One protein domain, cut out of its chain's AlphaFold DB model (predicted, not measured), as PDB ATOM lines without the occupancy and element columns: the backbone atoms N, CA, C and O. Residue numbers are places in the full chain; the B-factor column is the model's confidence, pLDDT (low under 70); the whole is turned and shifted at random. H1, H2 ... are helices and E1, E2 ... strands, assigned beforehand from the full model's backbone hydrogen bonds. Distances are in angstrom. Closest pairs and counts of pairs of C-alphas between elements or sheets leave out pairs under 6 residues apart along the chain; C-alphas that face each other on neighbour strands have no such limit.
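What this domain is: This is residues 21 to 90 of the 100 residues of the protein "FABP domain-containing protein" of Steinernema glaseri (UniProt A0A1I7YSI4). A twisted sheet of four antiparallel strands, in the order E1 E2 E3 E4, has a small helical hairpin, H1 and H2, beyond one end. The 70 printed residues run E1 H1 H2 E2 E3 E4, class mixed. The whole is a loose rod of 43 by 21 by 20 A, radius of gyration of the C-alphas 14.7 A.

How they stand to each other: E2, residues 59 to 65, E3, 71 to 78, and E4, 83 to 89, form a meander, two successive hairpins; within hydrogen-bond range are N 62 and O 75, 3.0 A, and N 74 and O 85, 2.8 A. E1, residues 27 to 30, is E2's antiparallel neighbour, with N 29 and O 61 at 2.8 A. H1, residues 37 to 43, and H2, 48 to 55, touch, closest at C-alphas Asp 38 and Arg 51, 6.3 A; they run opposite ways at a shallow tilt of 33 degrees, only just short of steep. Both are not on the sheet; every O i to N i+4 pair in them is within hydrogen-bond range.

Where its parts are: E3 is 23.3 A long, E2 20.1 A. E1 begins at C-alpha 27 (44.555, -5.051, -9.889); E4 ends at C-alpha 89 (49.567, 2.217, -24.462).

The domain as a whole: The farthest C-alphas, Trp 48 and Pro 69, are 43.1 A apart. The printed part has no cut, no long link, and no printed residue is under 70 in pLDDT.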
ATOM      1  N   LEU A  21      53.791  -2.103 -17.831       92.62
ATOM      2  CA  LEU A  21      53.251  -1.714 -16.537       92.62
ATOM      3  C   LEU A  21      53.715  -2.735 -15.487       92.62
ATOM      4  O   LEU A  21      53.375  -3.912 -15.606       92.62
ATOM      5  N   PRO A  22      54.453  -2.322 -14.441       94.44
ATOM      6  CA  PRO A  22      54.878  -3.254 -13.405       94.44
ATOM      7  C   PRO A  22      53.683  -3.941 -12.733       94.44
ATOM      8  O   PRO A  22      52.739  -3.263 -12.329       94.44
ATOM      9  N   GLU A  23      53.769  -5.259 -12.522       95.12
ATOM     10  CA  GLU A  23      52.662  -6.090 -12.013       95.12
ATOM     11  C   GLU A  23      52.037  -5.572 -10.712       95.12
ATOM     12  O   GLU A  23      50.836  -5.694 -10.506       95.12
ATOM     13  N   LYS A  24      52.824  -4.917  -9.848       96.75
ATOM     14  CA  LYS A  24      52.335  -4.314  -8.595       96.75
ATOM     15  C   LYS A  24      51.260  -3.235  -8.785       96.75
ATOM     16  O   LYS A  24      50.612  -2.856  -7.814       96.75
ATOM     17  N   PHE A  25      51.140  -2.681  -9.990       96.44
ATOM     18  CA  PHE A  25      50.116  -1.699 -10.337       96.44
ATOM     19  C   PHE A  25      48.885  -2.336 -10.979       96.44
ATOM     20  O   PHE A  25      47.884  -1.644 -11.125       96.44
ATOM     21  N   LEU A  26      48.936  -3.621 -11.338       97.25
ATOM     22  CA  LEU A  26      47.775  -4.362 -11.814       97.25
ATOM     23  C   LEU A  26      46.880  -4.745 -10.634       97.25
ATOM     24  O   LEU A  26      47.347  -5.094  -9.550       97.25
ATOM     25  N   GLY A  27      45.572  -4.687 -10.862       97.62
ATOM     26  CA  GLY A  27      44.555  -5.051  -9.889       97.62
ATOM     27  C   GLY A  27      43.597  -3.916  -9.550       97.62
ATOM     28  O   GLY A  27      43.466  -2.926 -10.274       97.62
ATOM     29  N   LYS A  28      42.885  -4.098  -8.436       97.75
ATOM     30  CA  LYS A  28      41.783  -3.244  -7.988       97.75
ATOM     31  C   LYS A  28      42.161  -2.509  -6.706       97.75
ATOM     32  O   LYS A  28      42.462  -3.132  -5.691       97.75
ATOM     33  N   PHE A  29      42.087  -1.185  -6.744       97.50
ATOM     34  CA  PHE A  29      42.557  -0.292  -5.690       97.50
ATOM     35  C   PHE A  29      41.422   0.614  -5.225       97.50
ATOM     36  O   PHE A  29      40.968   1.486  -5.965       97.50
ATOM     37  N   SER A  30      40.966   0.421  -3.991       95.94
ATOM     38  CA  SER A  30      39.951   1.278  -3.376       95.94
ATOM     39  C   SER A  30      40.603   2.409  -2.591       95.94
ATOM     40  O   SER A  30      41.520   2.176  -1.805       95.94
ATOM     41  N   LEU A  31      40.109   3.629  -2.788       94.38
ATOM     42  CA  LEU A  31      40.569   4.801  -2.053       94.38
ATOM     43  C   LEU A  31      40.202   4.671  -0.569       94.38
ATOM     44  O   LEU A  31      39.025   4.591  -0.220       94.38
ATOM     45  N   THR A  32      41.213   4.667   0.298       93.38
ATOM     46  CA  THR A  32      41.042   4.591   1.760       93.38
ATOM     47  C   THR A  32      41.144   5.951   2.443       93.38
ATOM     48  O   THR A  32      40.565   6.149   3.508       93.38
ATOM     49  N   GLY A  33      41.853   6.900   1.835       91.69
ATOM     50  CA  GLY A  33      42.041   8.245   2.357       91.69
ATOM     51  C   GLY A  33      42.805   9.122   1.374       91.69
ATOM     52  O   GLY A  33      43.304   8.649   0.353       91.69
ATOM     53  N   SER A  34      42.882  10.411   1.683       94.56
ATOM     54  CA  SER A  34      43.589  11.403   0.876       94.56
ATOM     55  C   SER A  34      44.178  12.485   1.770       94.56
ATOM     56  O   SER A  34      43.563  12.843   2.775       94.56
ATOM     57  N   GLU A  35      45.303  13.060   1.366       96.31
ATOM     58  CA  GLU A  35      45.962  14.159   2.072       96.31
ATOM     59  C   GLU A  35      45.846  15.446   1.247       96.31
ATOM     60  O   GLU A  35      46.101  15.436   0.044       96.31
ATOM     61  N   ASN A  36      45.437  16.549   1.885       96.50
ATOM     62  CA  ASN A  36      45.312  17.888   1.286       96.50
ATOM     63  C   ASN A  36      44.474  17.972  -0.014       96.50
ATOM     64  O   ASN A  36      44.673  18.858  -0.852       96.50
ATOM     65  N   PHE A  37      43.554  17.024  -0.233       95.62
ATOM     66  CA  PHE A  37      42.815  16.932  -1.494       95.62
ATOM     67  C   PHE A  37      41.761  18.037  -1.647       95.62
ATOM     68  O   PHE A  37      41.545  18.525  -2.755       95.62
ATOM     69  N   ASP A  38      41.137  18.495  -0.555       95.75
ATOM     70  CA  ASP A  38      40.205  19.626  -0.637       95.75
ATOM     71  C   ASP A  38      40.922  20.936  -0.967       95.75
ATOM     72  O   ASP A  38      40.431  21.711  -1.784       95.75
ATOM     73  N   GLU A  39      42.090  21.166  -0.371       96.81
ATOM     74  CA  GLU A  39      42.938  22.327  -0.618       96.81
ATOM     75  C   GLU A  39      43.403  22.344  -2.076       96.81
ATOM     76  O   GLU A  39      43.342  23.384  -2.733       96.81
ATOM     77  N   TYR A  40      43.782  21.180  -2.615       97.19
ATOM     78  CA  TYR A  40      44.080  21.013  -4.036       97.19
ATOM     79  C   TYR A  40      42.886  21.404  -4.922       97.19
ATOM     80  O   TYR A  40      43.034  22.202  -5.851       97.19
ATOM     81  N   LEU A  41      41.689  20.892  -4.624       96.44
ATOM     82  CA  LEU A  41      40.478  21.210  -5.385       96.44
ATOM     83  C   LEU A  41      40.103  22.699  -5.264       96.44
ATOM     84  O   LEU A  41      39.666  23.312  -6.237       96.44
ATOM     85  N   ALA A  42      40.297  23.306  -4.092       97.12
ATOM     86  CA  ALA A  42      40.069  24.730  -3.874       97.12
ATOM     87  C   ALA A  42      41.036  25.585  -4.704       97.12
ATOM     88  O   ALA A  42      40.600  26.526  -5.366       97.12
ATOM     89  N   ALA A  43      42.323  25.221  -4.738       97.75
ATOM     90  CA  ALA A  43      43.337  25.886  -5.555       97.75
ATOM     91  C   ALA A  43      43.071  25.747  -7.065       97.75
ATOM     92  O   ALA A  43      43.419  26.635  -7.839       97.75
ATOM     93  N   LYS A  44      42.405  24.664  -7.487       95.69
ATOM     94  CA  LYS A  44      41.909  24.470  -8.860       95.69
ATOM     95  C   LYS A  44      40.635  25.263  -9.184       95.69
ATOM     96  O   LYS A  44      40.168  25.202 -10.315       95.69
ATOM     97  N   GLY A  45      40.075  26.006  -8.226       95.88
ATOM     98  CA  GLY A  45      38.876  26.825  -8.424       95.88
ATOM     99  C   GLY A  45      37.555  26.061  -8.305       95.88
ATOM    100  O   GLY A  45      36.504  26.601  -8.644       95.88
ATOM    101  N   VAL A  46      37.568  24.821  -7.804       95.50
ATOM    102  CA  VAL A  46      36.345  24.025  -7.637       95.50
ATOM    103  C   VAL A  46      35.496  24.612  -6.508       95.50
ATOM    104  O   VAL A  46      35.979  24.814  -5.390       95.50
ATOM    105  N   ALA A  47      34.211  24.863  -6.771       96.44
ATOM    106  CA  ALA A  47      33.280  25.429  -5.795       96.44
ATOM    107  C   ALA A  47      33.153  24.554  -4.535       96.44
ATOM    108  O   ALA A  47      33.088  23.329  -4.626       96.44
ATOM    109  N   TRP A  48      33.057  25.180  -3.355       95.31
ATOM    110  CA  TRP A  48      33.081  24.490  -2.053       95.31
ATOM    111  C   TRP A  48      32.114  23.303  -1.962       95.31
ATOM    112  O   TRP A  48      32.511  22.222  -1.530       95.31
ATOM    113  N   PHE A  49      30.875  23.478  -2.428       95.56
ATOM    114  CA  PHE A  49      29.860  22.425  -2.375       95.56
ATOM    115  C   PHE A  49      30.234  21.212  -3.242       95.56
ATOM    116  O   PHE A  49      30.093  20.069  -2.811       95.56
ATOM    117  N   VAL A  50      30.785  21.454  -4.434       93.31
ATOM    118  CA  VAL A  50      31.258  20.395  -5.336       93.31
ATOM    119  C   VAL A  50      32.435  19.648  -4.714       93.31
ATOM    120  O   VAL A  50      32.445  18.420  -4.727       93.31
ATOM    121  N   ARG A  51      33.374  20.353  -4.069       95.25
ATOM    122  CA  ARG A  51      34.503  19.706  -3.379       95.25
ATOM    123  C   ARG A  51      34.042  18.745  -2.292       95.25
ATOM    124  O   ARG A  51      34.546  17.630  -2.221       95.25
ATOM    125  N   ARG A  52      33.047  19.136  -1.485       94.62
ATOM    126  CA  ARG A  52      32.466  18.249  -0.463       94.62
ATOM    127  C   ARG A  52      31.920  16.962  -1.077       94.62
ATOM    128  O   ARG A  52      32.181  15.890  -0.545       94.62
ATOM    129  N   MET A  53      31.222  17.058  -2.211       91.94
ATOM    130  CA  MET A  53      30.725  15.877  -2.920       91.94
ATOM    131  C   MET A  53      31.860  14.996  -3.455       91.94
ATOM    132  O   MET A  53      31.789  13.777  -3.315       91.94
ATOM    133  N   ILE A  54      32.902  15.594  -4.042       91.12
ATOM    134  CA  ILE A  54      34.052  14.859  -4.590       91.12
ATOM    135  C   ILE A  54      34.794  14.114  -3.473       91.12
ATOM    136  O   ILE A  54      35.027  12.917  -3.590       91.12
ATOM    137  N   VAL A  55      35.107  14.788  -2.362       91.69
ATOM    138  CA  VAL A  55      35.853  14.202  -1.231       91.69
ATOM    139  C   VAL A  55      35.086  13.055  -0.560       91.69
ATOM    140  O   VAL A  55      35.699  12.105  -0.088       91.69
ATOM    141  N   MET A  56      33.751  13.106  -0.534       90.00
ATOM    142  CA  MET A  56      32.917  12.027   0.014       90.00
ATOM    143  C   MET A  56      32.723  10.843  -0.946       90.00
ATOM    144  O   MET A  56      32.118   9.840  -0.569       90.00
ATOM    145  N   THR A  57      33.174  10.951  -2.196       90.50
ATOM    146  CA  THR A  57      32.954   9.911  -3.202       90.50
ATOM    147  C   THR A  57      33.949   8.769  -3.017       90.50
ATOM    148  O   THR A  57      35.162   8.955  -3.075       90.50
ATOM    149  N   HIS A  58      33.428   7.555  -2.853       90.56
ATOM    150  CA  HIS A  58      34.245   6.350  -2.906       90.56
ATOM    151  C   HIS A  58      34.663   6.075  -4.347       90.56
ATOM    152  O   HIS A  58      33.810   5.946  -5.228       90.56
ATOM    153  N   ILE A  59      35.972   5.975  -4.565       92.94
ATOM    154  CA  ILE A  59      36.553   5.638  -5.859       92.94
ATOM    155  C   ILE A  59      37.317   4.326  -5.755       92.94
ATOM    156  O   ILE A  59      38.121   4.121  -4.843       92.94
ATOM    157  N   THR A  60      37.103   3.470  -6.744       96.19
ATOM    158  CA  THR A  60      37.913   2.286  -6.983       96.19
ATOM    159  C   THR A  60      38.533   2.372  -8.368       96.19
ATOM    160  O   THR A  60      37.824   2.527  -9.359       96.19
ATOM    161  N   LYS A  61      39.858   2.268  -8.449       96.94
ATOM    162  CA  LYS A  61      40.581   2.181  -9.718       96.94
ATOM    163  C   LYS A  61      40.908   0.731 -10.040       96.94
ATOM    164  O   LYS A  61      41.320  -0.001  -9.142       96.94
ATOM    165  N   CYS A  62      40.758   0.335 -11.297       97.56
ATOM    166  CA  CYS A  62      41.195  -0.975 -11.776       97.56
ATOM    167  C   CYS A  62      42.207  -0.785 -12.904       97.56
ATOM    168  O   CYS A  62      41.976   0.027 -13.799       97.56
ATOM    169  N   PHE A  63      43.300  -1.536 -12.856       97.88
ATOM    170  CA  PHE A  63      44.283  -1.614 -13.932       97.88
ATOM    171  C   PHE A  63      44.437  -3.075 -14.333       97.88
ATOM    172  O   PHE A  63      44.760  -3.919 -13.494       97.88
ATOM    173  N   GLU A  64      44.194  -3.373 -15.601       97.50
ATOM    174  CA  GLU A  64      44.219  -4.728 -16.145       97.50
ATOM    175  C   GLU A  64      45.087  -4.739 -17.405       97.50
ATOM    176  O   GLU A  64      45.099  -3.771 -18.170       97.50
ATOM    177  N   ALA A  65      45.844  -5.817 -17.606       95.88
ATOM    178  CA  ALA A  65      46.458  -6.089 -18.898       95.88
ATOM    179  C   ALA A  65      45.377  -6.639 -19.837       95.88
ATOM    180  O   ALA A  65      44.567  -7.464 -19.413       95.88
ATOM    181  N   GLU A  66      45.355  -6.171 -21.082       94.69
ATOM    182  CA  GLU A  66      44.500  -6.735 -22.129       94.69
ATOM    183  C   GLU A  66      45.183  -7.966 -22.762       94.69
ATOM    184  O   GLU A  66      46.364  -8.242 -22.525       94.69
ATOM    185  N   ASP A  67      44.452  -8.706 -23.602       93.19
ATOM    186  CA  ASP A  67      44.978  -9.899 -24.290       93.19
ATOM    187  C   ASP A  67      46.164  -9.572 -25.218       93.19
ATOM    188  O   ASP A  67      47.003 -10.430 -25.507       93.19
ATOM    189  N   THR A  68      46.236  -8.325 -25.696       91.00
ATOM    190  CA  THR A  68      47.336  -7.846 -26.538       91.00
ATOM    191  C   THR A  68      48.469  -7.298 -25.664       91.00
ATOM    192  O   THR A  68      48.250  -6.330 -24.930       91.00
ATOM    193  N   PRO A  69      49.699  -7.845 -25.763       91.12
ATOM    194  CA  PRO A  69      50.843  -7.346 -25.006       91.12
ATOM    195  C   PRO A  69      51.076  -5.847 -25.227       91.12
ATOM    196  O   PRO A  69      51.143  -5.380 -26.362       91.12
ATOM    197  N   GLY A  70      51.201  -5.104 -24.127       91.25
ATOM    198  CA  GLY A  70      51.410  -3.654 -24.141       91.25
ATOM    199  C   GLY A  70      50.141  -2.803 -24.178       91.25
ATOM    200  O   GLY A  70      50.259  -1.583 -24.062       91.25
ATOM    201  N   LEU A  71      48.957  -3.420 -24.280       95.31
ATOM    202  CA  LEU A  71      47.671  -2.747 -24.109       95.31
ATOM    203  C   LEU A  71      47.130  -2.950 -22.696       95.31
ATOM    204  O   LEU A  71      47.192  -4.042 -22.123       95.31
ATOM    205  N   TYR A  72      46.581  -1.877 -22.142       96.94
ATOM    206  CA  TYR A  72      46.040  -1.853 -20.793       96.94
ATOM    207  C   TYR A  72      44.620  -1.306 -20.776       96.94
ATOM    208  O   TYR A  72      44.256  -0.405 -21.535       96.94
ATOM    209  N   ARG A  73      43.841  -1.813 -19.826       97.00
ATOM    210  CA  ARG A  73      42.535  -1.281 -19.459       97.00
ATOM    211  C   ARG A  73      42.642  -0.540 -18.138       97.00
ATOM    212  O   ARG A  73      43.171  -1.065 -17.156       97.00
ATOM    213  N   MET A  74      42.131   0.685 -18.103       96.69
ATOM    214  CA  MET A  74      42.184   1.565 -16.940       96.69
ATOM    215  C   MET A  74      40.776   2.027 -16.597       96.69
ATOM    216  O   MET A  74      40.146   2.767 -17.346       96.69
ATOM    217  N   GLN A  75      40.293   1.625 -15.430       96.31
ATOM    218  CA  GLN A  75      38.957   1.972 -14.973       96.31
ATOM    219  C   GLN A  75      39.010   2.869 -13.757       96.31
ATOM    220  O   GLN A  75      39.828   2.673 -12.853       96.31
ATOM    221  N   VAL A  76      38.059   3.791 -13.683       95.31
ATOM    222  CA  VAL A  76      37.738   4.487 -12.443       95.31
ATOM    223  C   VAL A  76      36.258   4.300 -12.191       95.31
ATOM    224  O   VAL A  76      35.429   4.799 -12.940       95.31
ATOM    225  N   GLN A  77      35.937   3.561 -11.139       93.31
ATOM    226  CA  GLN A  77      34.578   3.299 -10.700       93.31
ATOM    227  C   GLN A  77      34.269   4.203  -9.513       93.31
ATOM    228  O   GLN A  77      35.055   4.283  -8.565       93.31
ATOM    229  N   SER A  78      33.121   4.867  -9.542       87.00
ATOM    230  CA  SER A  78      32.603   5.604  -8.391       87.00
ATOM    231  C   SER A  78      31.113   5.346  -8.213       87.00
ATOM    232  O   SER A  78      30.463   4.743  -9.066       87.00
ATOM    233  N   SER A  79      30.545   5.821  -7.106       77.56
ATOM    234  CA  SER A  79      29.106   5.699  -6.843       77.56
ATOM    235  C   SER A  79      28.221   6.504  -7.802       77.56
ATOM    236  O   SER A  79      27.019   6.256  -7.849       77.56
ATOM    237  N   LYS A  80      28.781   7.472  -8.541       75.75
ATOM    238  CA  LYS A  80      28.020   8.370  -9.426       75.75
ATOM    239  C   LYS A  80      28.359   8.212 -10.901       75.75
ATOM    240  O   LYS A  80      27.457   8.262 -11.728       75.75
ATOM    241  N   MET A  81      29.636   8.038 -11.224       80.56
ATOM    242  CA  MET A  81      30.104   7.901 -12.600       80.56
ATOM    243  C   MET A  81      31.294   6.952 -12.668       80.56
ATOM    244  O   MET A  81      32.145   6.950 -11.776       80.56
ATOM    245  N   SER A  82      31.348   6.158 -13.728       89.69
ATOM    246  CA  SER A  82      32.463   5.259 -13.992       89.69
ATOM    247  C   SER A  82      32.992   5.517 -15.392       89.69
ATOM    248  O   SER A  82      32.201   5.690 -16.315       89.69
ATOM    249  N   VAL A  83      34.312   5.518 -15.535       94.31
ATOM    250  CA  VAL A  83      35.013   5.596 -16.823       94.31
ATOM    251  C   VAL A  83      35.800   4.308 -17.043       94.31
ATOM    252  O   VAL A  83      36.301   3.709 -16.083       94.31
ATOM    253  N   ASP A  84      35.870   3.870 -18.297       95.50
ATOM    254  CA  ASP A  84      36.492   2.615 -18.726       95.50
ATOM    255  C   ASP A  84      37.337   2.878 -19.974       95.50
ATOM    256  O   ASP A  84      36.819   2.865 -21.088       95.50
ATOM    257  N   TYR A  85      38.626   3.141 -19.774       96.25
ATOM    258  CA  TYR A  85      39.576   3.370 -20.858       96.25
ATOM    259  C   TYR A  85      40.183   2.035 -21.290       96.25
ATOM    260  O   TYR A  85      40.669   1.275 -20.448       96.25
ATOM    261  N   ARG A  86      40.173   1.752 -22.593       96.12
ATOM    262  CA  ARG A  86      40.694   0.513 -23.192       96.12
ATOM    263  C   ARG A  86      41.811   0.801 -24.178       96.12
ATOM    264  O   ARG A  86      41.967   1.937 -24.614       96.12
ATOM    265  N   ASP A  87      42.566  -0.245 -24.502       96.19
ATOM    266  CA  ASP A  87      43.648  -0.203 -25.487       96.19
ATOM    267  C   ASP A  87      44.695   0.888 -25.190       96.19
ATOM    268  O   ASP A  87      45.297   1.473 -26.090       96.19
ATOM    269  N   VAL A  88      44.928   1.173 -23.903       95.56
ATOM    270  CA  VAL A  88      45.858   2.221 -23.478       95.56
ATOM    271  C   VAL A  88      47.293   1.720 -23.601       95.56
ATOM    272  O   VAL A  88      47.655   0.709 -22.998       95.56
ATOM    273  N   VAL A  89      48.129   2.477 -24.315       95.31
ATOM    274  CA  VAL A  89      49.567   2.217 -24.462       95.31
ATOM    275  C   VAL A  89      50.368   3.142 -23.545       95.31
ATOM    276  O   VAL A  89      50.195   4.363 -23.535       95.31
ATOM    277  N   LEU A  90      51.300   2.580 -22.769       94.25
ATOM    278  CA  LEU A  90      52.138   3.377 -21.873       94.25
ATOM    279  C   LEU A  90      53.099   4.295 -22.637       94.25
ATOM    280  O   LEU A  90      54.057   3.849 -23.268       94.25
TER     281      LEU A  90